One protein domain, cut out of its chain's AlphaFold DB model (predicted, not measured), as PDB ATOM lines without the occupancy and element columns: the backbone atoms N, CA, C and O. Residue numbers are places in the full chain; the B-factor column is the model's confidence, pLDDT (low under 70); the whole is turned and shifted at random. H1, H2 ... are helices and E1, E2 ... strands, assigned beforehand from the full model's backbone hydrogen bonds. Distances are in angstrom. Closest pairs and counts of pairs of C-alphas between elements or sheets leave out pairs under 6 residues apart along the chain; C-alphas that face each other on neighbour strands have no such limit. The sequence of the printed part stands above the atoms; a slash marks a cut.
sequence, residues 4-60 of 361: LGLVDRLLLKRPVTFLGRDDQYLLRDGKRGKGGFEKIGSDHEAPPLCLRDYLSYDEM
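Overview. This is residues 4 to 60 of the 361 residues of an uncharacterized protein of Scylla olivacea (UniProt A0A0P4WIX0). With little regular structure, the domain has helix H1 at one end of its longest axis and a small meander sheet, E1, E2 and E3, at the other, while the long loop of residues 35 to 56 leads back to short helix H2 near H1. The printed part has 57 residues, in order H1 E1 E2 E3 H2, with sheet order E1 - E2 - E3, antiparallel; the class is mixed, under half in named elements. It is compact, radius of gyration of the C-alphas 10.8 A, spanning 30 by 25 by 21 A.

Along the chain. H1, residues 4 to 12, is 12.2 A long, from C-alpha 4 at (185.570, 196.701, 148.326). E1 is residues 17 to 19, E2 24 to 26, E3 32 to 34. H2, residues 57 to 60, ends at C-alpha 60 (201.361, 194.259, 150.432).

Arrangement. H1 and H2 are close but not clearly touching; their closest C-alphas, Leu 10 and Glu 59, are 6.9 A apart. Neither is on the sheet. Hairpin E1 and E2 has N 19 and O 24 at 2.9 A, hairpin E2 and E3 N 25 and O 33 at 3.0 A, both within hydrogen-bond range. In H1 every O i to N i+4 pair is within range; H2 is too short for one.

Size, cuts and confidence. The printed part has no cut; the link E3 to H2 is long. No printed residue is under 70 in pLDDT.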
ATOM      1  N   LEU A   4     185.908 197.535 147.167       97.19
ATOM      2  CA  LEU A   4     185.570 196.701 148.326       97.19
ATOM      3  C   LEU A   4     186.165 195.292 148.191       97.19
ATOM      4  O   LEU A   4     186.707 194.764 149.156       97.19
ATOM      5  N   GLY A   5     186.136 194.722 146.981       98.12
ATOM      6  CA  GLY A   5     186.763 193.431 146.699       98.12
ATOM      7  C   GLY A   5     188.291 193.468 146.810       98.12
ATOM      8  O   GLY A   5     188.895 192.479 147.220       98.12
ATOM      9  N   LEU A   6     188.917 194.607 146.494       98.00
ATOM     10  CA  LEU A   6     190.340 194.821 146.747       98.00
ATOM     11  C   LEU A   6     190.619 194.841 148.251       98.00
ATOM     12  O   LEU A   6     191.512 194.131 148.694       98.00
ATOM     13  N   VAL A   7     189.835 195.565 149.053       98.38
ATOM     14  CA  VAL A   7     190.007 195.574 150.518       98.38
ATOM     15  C   VAL A   7     189.813 194.178 151.121       98.38
ATOM     16  O   VAL A   7     190.653 193.745 151.907       98.38
ATOM     17  N   ASP A   8     188.788 193.432 150.698       98.19
ATOM     18  CA  ASP A   8     188.601 192.029 151.106       98.19
ATOM     19  C   ASP A   8     189.840 191.186 150.787       98.19
ATOM     20  O   ASP A   8     190.315 190.407 151.614       98.19
ATOM     21  N   ARG A   9     190.413 191.370 149.594       98.00
ATOM     22  CA  ARG A   9     191.634 190.681 149.182       98.00
ATOM     23  C   ARG A   9     192.828 191.047 150.062       98.00
ATOM     24  O   ARG A   9     193.517 190.132 150.518       98.00
ATOM     25  N   LEU A  10     193.053 192.337 150.323       98.44
ATOM     26  CA  LEU A  10     194.153 192.821 151.163       98.44
ATOM     27  C   LEU A  10     194.064 192.280 152.595       98.44
ATOM     28  O   LEU A  10     195.098 192.027 153.200       98.44
ATOM     29  N   LEU A  11     192.858 192.050 153.122       97.81
ATOM     30  CA  LEU A  11     192.642 191.482 154.456       97.81
ATOM     31  C   LEU A  11     192.773 189.948 154.475       97.81
ATOM     32  O   LEU A  11     193.419 189.388 155.359       97.81
ATOM     33  N   LEU A  12     192.194 189.249 153.491       97.50
ATOM     34  CA  LEU A  12     192.068 187.785 153.511       97.50
ATOM     35  C   LEU A  12     193.284 187.047 152.943       97.50
ATOM     36  O   LEU A  12     193.581 185.924 153.360       97.50
ATOM     37  N   LYS A  13     194.001 187.616 151.969       98.06
ATOM     38  CA  LYS A  13     195.069 186.900 151.245       98.06
ATOM     39  C   LYS A  13     196.438 186.994 151.924       98.06
ATOM     40  O   LYS A  13     197.465 186.768 151.297       98.06
ATOM     41  N   ARG A  14     196.464 187.222 153.235       97.44
ATOM     42  CA  ARG A  14     197.688 187.236 154.046       97.44
ATOM     43  C   ARG A  14     198.045 185.834 154.562       97.44
ATOM     44  O   ARG A  14     197.135 185.048 154.854       97.44
ATOM     45  N   PRO A  15     199.331 185.462 154.671       98.19
ATOM     46  CA  PRO A  15     199.740 184.332 155.502       98.19
ATOM     47  C   PRO A  15     199.385 184.593 156.976       98.19
ATOM     48  O   PRO A  15     199.081 185.716 157.369       98.19
ATOM     49  N   VAL A  16     199.416 183.544 157.796       97.88
ATOM     50  CA  VAL A  16     199.164 183.650 159.241       97.88
ATOM     51  C   VAL A  16     200.260 184.484 159.899       97.88
ATOM     52  O   VAL A  16     199.977 185.438 160.619       97.88
ATOM     53  N   THR A  17     201.511 184.174 159.567       97.62
ATOM     54  CA  THR A  17     202.695 184.884 160.056       97.62
ATOM     55  C   THR A  17     203.549 185.318 158.875       97.62
ATOM     56  O   THR A  17     203.694 184.559 157.914       97.62
ATOM     57  N   PHE A  18     204.140 186.507 158.967       96.25
ATOM     58  CA  PHE A  18     205.101 187.042 158.006       96.25
ATOM     59  C   PHE A  18     206.026 188.034 158.706       96.25
ATOM     60  O   PHE A  18     205.574 189.081 159.165       96.25
ATOM     61  N   LEU A  19     207.310 187.698 158.831       91.88
ATOM     62  CA  LEU A  19     208.236 188.474 159.657       91.88
ATOM     63  C   LEU A  19     209.685 188.421 159.175       91.88
ATOM     64  O   LEU A  19     210.119 187.522 158.450       91.88
ATOM     65  N   GLY A  20     210.466 189.381 159.668       87.06
ATOM     66  CA  GLY A  20     211.902 189.474 159.420       87.06
ATOM     67  C   GLY A  20     212.261 189.871 157.985       87.06
ATOM     68  O   GLY A  20     211.424 189.960 157.093       87.06
ATOM     69  N   ARG A  21     213.545 190.148 157.744       85.56
ATOM     70  CA  ARG A  21     214.040 190.598 156.425       85.56
ATOM     71  C   ARG A  21     213.981 189.523 155.329       85.56
ATOM     72  O   ARG A  21     213.962 189.854 154.148       85.56
ATOM     73  N   ASP A  22     213.966 188.256 155.737       90.00
ATOM     74  CA  ASP A  22     213.980 187.094 154.842       90.00
ATOM     75  C   ASP A  22     212.567 186.571 154.537       90.00
ATOM     76  O   ASP A  22     212.435 185.499 153.953       90.00
ATOM     77  N   ASP A  23     211.524 187.301 154.954       94.56
ATOM     78  CA  ASP A  23     210.118 186.926 154.773       94.56
ATOM     79  C   ASP A  23     209.820 185.528 155.328       94.56
ATOM     80  O   ASP A  23     209.329 184.662 154.610       94.56
ATOM     81  N   GLN A  24     210.170 185.266 156.591       96.00
ATOM     82  CA  GLN A  24     209.779 184.009 157.233       96.00
ATOM     83  C   GLN A  24     208.263 183.986 157.390       96.00
ATOM     84  O   GLN A  24     207.689 184.958 157.881       96.00
ATOM     85  N   TYR A  25     207.626 182.880 157.012       98.00
ATOM     86  CA  TYR A  25     206.171 182.799 156.996       98.00
ATOM     87  C   TYR A  25     205.608 181.502 157.576       98.00
ATOM     88  O   TYR A  25     206.246 180.443 157.556       98.00
ATOM     89  N   LEU A  26     204.362 181.602 158.040       98.38
ATOM     90  CA  LEU A  26     203.441 180.492 158.281       98.38
ATOM     91  C   LEU A  26     202.211 180.714 157.398       98.38
ATOM     92  O   LEU A  26     201.511 181.713 157.547       98.38
ATOM     93  N   LEU A  27     201.951 179.800 156.471       98.25
ATOM     94  CA  LEU A  27     200.779 179.837 155.604       98.25
ATOM     95  C   LEU A  27     199.531 179.338 156.345       98.25
ATOM     96  O   LEU A  27     199.615 178.654 157.361       98.25
ATOM     97  N   ARG A  28     198.356 179.663 155.798       96.94
ATOM     98  CA  ARG A  28     197.046 179.273 156.353       96.94
ATOM     99  C   ARG A  28     196.823 177.754 156.378       96.94
ATOM    100  O   ARG A  28     196.030 177.286 157.179       96.94
ATOM    101  N   ASP A  29     197.533 176.999 155.539       96.06
ATOM    102  CA  ASP A  29     197.531 175.528 155.529       96.06
ATOM    103  C   ASP A  29     198.587 174.909 156.472       96.06
ATOM    104  O   ASP A  29     198.805 173.701 156.454       96.06
ATOM    105  N   GLY A  30     199.270 175.730 157.277       96.75
ATOM    106  CA  GLY A  30     200.288 175.298 158.236       96.75
ATOM    107  C   GLY A  30     201.704 175.174 157.667       96.75
ATOM    108  O   GLY A  30     202.650 174.971 158.436       96.75
ATOM    109  N   LYS A  31     201.905 175.324 156.349       97.75
ATOM    110  CA  LYS A  31     203.248 175.256 155.754       97.75
ATOM    111  C   LYS A  31     204.106 176.440 156.182       97.75
ATOM    112  O   LYS A  31     203.652 177.581 156.242       97.75
ATOM    113  N   ARG A  32     205.385 176.170 156.425       98.00
ATOM    114  CA  ARG A  32     206.390 177.171 156.804       98.00
ATOM    115  C   ARG A  32     207.424 177.324 155.702       98.00
ATOM    116  O   ARG A  32     207.699 176.377 154.969       98.00
ATOM    117  N   GLY A  33     208.021 178.502 155.612       97.38
ATOM    118  CA  GLY A  33     209.104 178.766 154.675       97.38
ATOM    119  C   GLY A  33     209.688 180.159 154.853       97.38
ATOM    120  O   GLY A  33     209.414 180.835 155.848       97.38
ATOM    121  N   LYS A  34     210.523 180.568 153.895       96.81
ATOM    122  CA  LYS A  34     211.066 181.926 153.816       96.81
ATOM    123  C   LYS A  34     211.200 182.376 152.359       96.81
ATOM    124  O   LYS A  34     211.566 181.559 151.512       96.81
ATOM    125  N   GLY A  35     210.987 183.664 152.100       96.25
ATOM    126  CA  GLY A  35     211.122 184.272 150.771       96.25
ATOM    127  C   GLY A  35     210.095 183.770 149.752       96.25
ATOM    128  O   GLY A  35     209.127 183.099 150.095       96.25
ATOM    129  N   GLY A  36     210.292 184.113 148.479       96.31
ATOM    130  CA  GLY A  36     209.465 183.634 147.366       96.31
ATOM    131  C   GLY A  36     208.240 184.501 147.073       96.31
ATOM    132  O   GLY A  36     207.705 184.428 145.969       96.31
ATOM    133  N   PHE A  37     207.842 185.376 148.002       97.00
ATOM    134  CA  PHE A  37     206.757 186.338 147.794       97.00
ATOM    135  C   PHE A  37     207.063 187.360 146.684       97.00
ATOM    136  O   PHE A  37     206.141 187.897 146.083       97.00
ATOM    137  N   GLU A  38     208.338 187.583 146.355       96.19
ATOM    138  CA  GLU A  38     208.785 188.411 145.223       96.19
ATOM    139  C   GLU A  38     208.316 187.876 143.867       96.19
ATOM    140  O   GLU A  38     208.276 188.623 142.895       96.19
ATOM    141  N   LYS A  39     207.992 186.580 143.791       97.38
ATOM    142  CA  LYS A  39     207.564 185.921 142.554       97.38
ATOM    143  C   LYS A  39     206.051 185.940 142.365       97.38
ATOM    144  O   LYS A  39     205.601 185.671 141.257       97.38
ATOM    145  N   ILE A  40     205.273 186.218 143.413       98.12
ATOM    146  CA  ILE A  40     203.807 186.169 143.374       98.12
ATOM    147  C   ILE A  40     203.282 187.214 142.387       98.12
ATOM    148  O   ILE A  40     203.580 188.399 142.528       98.12
ATOM    149  N   GLY A  41     202.475 186.774 141.420       96.00
ATOM    150  CA  GLY A  41     201.957 187.623 140.344       96.00
ATOM    151  C   GLY A  41     202.902 187.812 139.153       96.00
ATOM    152  O   GLY A  41     202.575 188.583 138.257       96.00
ATOM    153  N   SER A  42     204.045 187.118 139.123       96.00
ATOM    154  CA  SER A  42     204.928 187.034 137.949       96.00
ATOM    155  C   SER A  42     204.781 185.689 137.228       96.00
ATOM    156  O   SER A  42     204.267 184.732 137.804       96.00
ATOM    157  N   ASP A  43     205.357 185.567 136.028       97.12
ATOM    158  CA  ASP A  43     205.446 184.298 135.279       97.12
ATOM    159  C   ASP A  43     206.247 183.200 136.011       97.12
ATOM    160  O   ASP A  43     206.260 182.039 135.604       97.12
ATOM    161  N   HIS A  44     206.942 183.560 137.094       97.06
ATOM    162  CA  HIS A  44     207.715 182.650 137.933       97.06
ATOM    163  C   HIS A  44     207.021 182.307 139.257       97.06
ATOM    164  O   HIS A  44     207.656 181.702 140.130       97.06
ATOM    165  N   GLU A  45     205.761 182.713 139.451       97.69
ATOM    166  CA  GLU A  45     204.998 182.280 140.616       97.69
ATOM    167  C   GLU A  45     204.806 180.760 140.614       97.69
ATOM    168  O   GLU A  45     204.670 180.127 139.567       97.69
ATOM    169  N   ALA A  46     204.813 180.148 141.797       97.19
ATOM    170  CA  ALA A  46     204.683 178.704 141.924       97.19
ATOM    171  C   ALA A  46     204.004 178.336 143.248       97.19
ATOM    172  O   ALA A  46     204.264 178.983 144.269       97.19
ATOM    173  N   PRO A  47     203.176 177.274 143.279       96.81
ATOM    174  CA  PRO A  47     202.565 176.813 144.518       96.81
ATOM    175  C   PRO A  47     203.612 176.532 145.615       96.81
ATOM    176  O   PRO A  47     204.680 175.994 145.318       96.81
ATOM    177  N   PRO A  48     203.320 176.846 146.892       96.44
ATOM    178  CA  PRO A  48     202.051 177.379 147.403       96.44
ATOM    179  C   PRO A  48     201.914 178.913 147.308       96.44
ATOM    180  O   PRO A  48     200.901 179.455 147.741       96.44
ATOM    181  N   LEU A  49     202.915 179.621 146.778       98.12
ATOM    182  CA  LEU A  49     202.968 181.083 146.724       98.12
ATOM    183  C   LEU A  49     202.491 181.583 145.354       98.12
ATOM    184  O   LEU A  49     203.291 181.907 144.477       98.12
ATOM    185  N   CYS A  50     201.171 181.639 145.183       98.25
ATOM    186  CA  CYS A  50     200.519 182.136 143.968       98.25
ATOM    187  C   CYS A  50     199.590 183.314 144.277       98.25
ATOM    188  O   CYS A  50     198.968 183.355 145.343       98.25
ATOM    189  N   LEU A  51     199.413 184.221 143.314       97.88
ATOM    190  CA  LEU A  51     198.622 185.450 143.445       97.88
ATOM    191  C   LEU A  51     197.161 185.166 143.800       97.88
ATOM    192  O   LEU A  51     196.522 185.905 144.549       97.88
ATOM    193  N   ARG A  52     196.618 184.045 143.321       97.12
ATOM    194  CA  ARG A  52     195.278 183.580 143.700       97.12
ATOM    195  C   ARG A  52     195.108 183.463 145.224       97.12
ATOM    196  O   ARG A  52     194.037 183.769 145.762       97.12
ATOM    197  N   ASP A  53     196.157 183.032 145.915       97.81
ATOM    198  CA  ASP A  53     196.103 182.619 147.314       97.81
ATOM    199  C   ASP A  53     196.781 183.626 148.250       97.81
ATOM    200  O   ASP A  53     196.362 183.752 149.403       97.81
ATOM    201  N   TYR A  54     197.757 184.391 147.762       98.44
ATOM    202  CA  TYR A  54     198.530 185.332 148.566       98.44
ATOM    203  C   TYR A  54     198.740 186.682 147.880       98.44
ATOM    204  O   TYR A  54     198.567 186.812 146.668       98.44
ATOM    205  N   LEU A  55     199.079 187.696 148.680       98.44
ATOM    206  CA  LEU A  55     199.389 189.036 148.186       98.44
ATOM    207  C   LEU A  55     200.726 189.052 147.436       98.44
ATOM    208  O   LEU A  55     201.716 188.488 147.910       98.44
ATOM    209  N   SER A  56     200.760 189.749 146.302       97.81
ATOM    210  CA  SER A  56     202.017 190.217 145.700       97.81
ATOM    211  C   SER A  56     202.623 191.356 146.526       97.81
ATOM    212  O   SER A  56     201.935 191.988 147.327       97.81
ATOM    213  N   TYR A  57     203.903 191.667 146.320       96.88
ATOM    214  CA  TYR A  57     204.558 192.774 147.028       96.88
ATOM    215  C   TYR A  57     203.920 194.150 146.764       96.88
ATOM    216  O   TYR A  57     203.888 194.986 147.669       96.88
ATOM    217  N   ASP A  58     203.363 194.368 145.571       94.81
ATOM    218  CA  ASP A  58     202.636 195.601 145.254       94.81
ATOM    219  C   ASP A  58     201.342 195.704 146.078       94.81
ATOM    220  O   ASP A  58     201.018 196.760 146.627       94.81
ATOM    221  N   GLU A  59     200.635 194.585 146.256       97.56
ATOM    222  CA  GLU A  59     199.442 194.520 147.103       97.56
ATOM    223  C   GLU A  59     199.780 194.637 148.591       97.56
ATOM    224  O   GLU A  59     199.034 195.270 149.336       97.56
ATOM    225  N   MET A  60     200.912 194.092 149.044       97.81
ATOM    226  CA  MET A  60     201.361 194.259 150.432       97.81
ATOM    227  C   MET A  60     201.577 195.729 150.786       97.81
ATOM    228  O   MET A  60     201.237 196.146 151.893       97.81
TER     229      MET A  60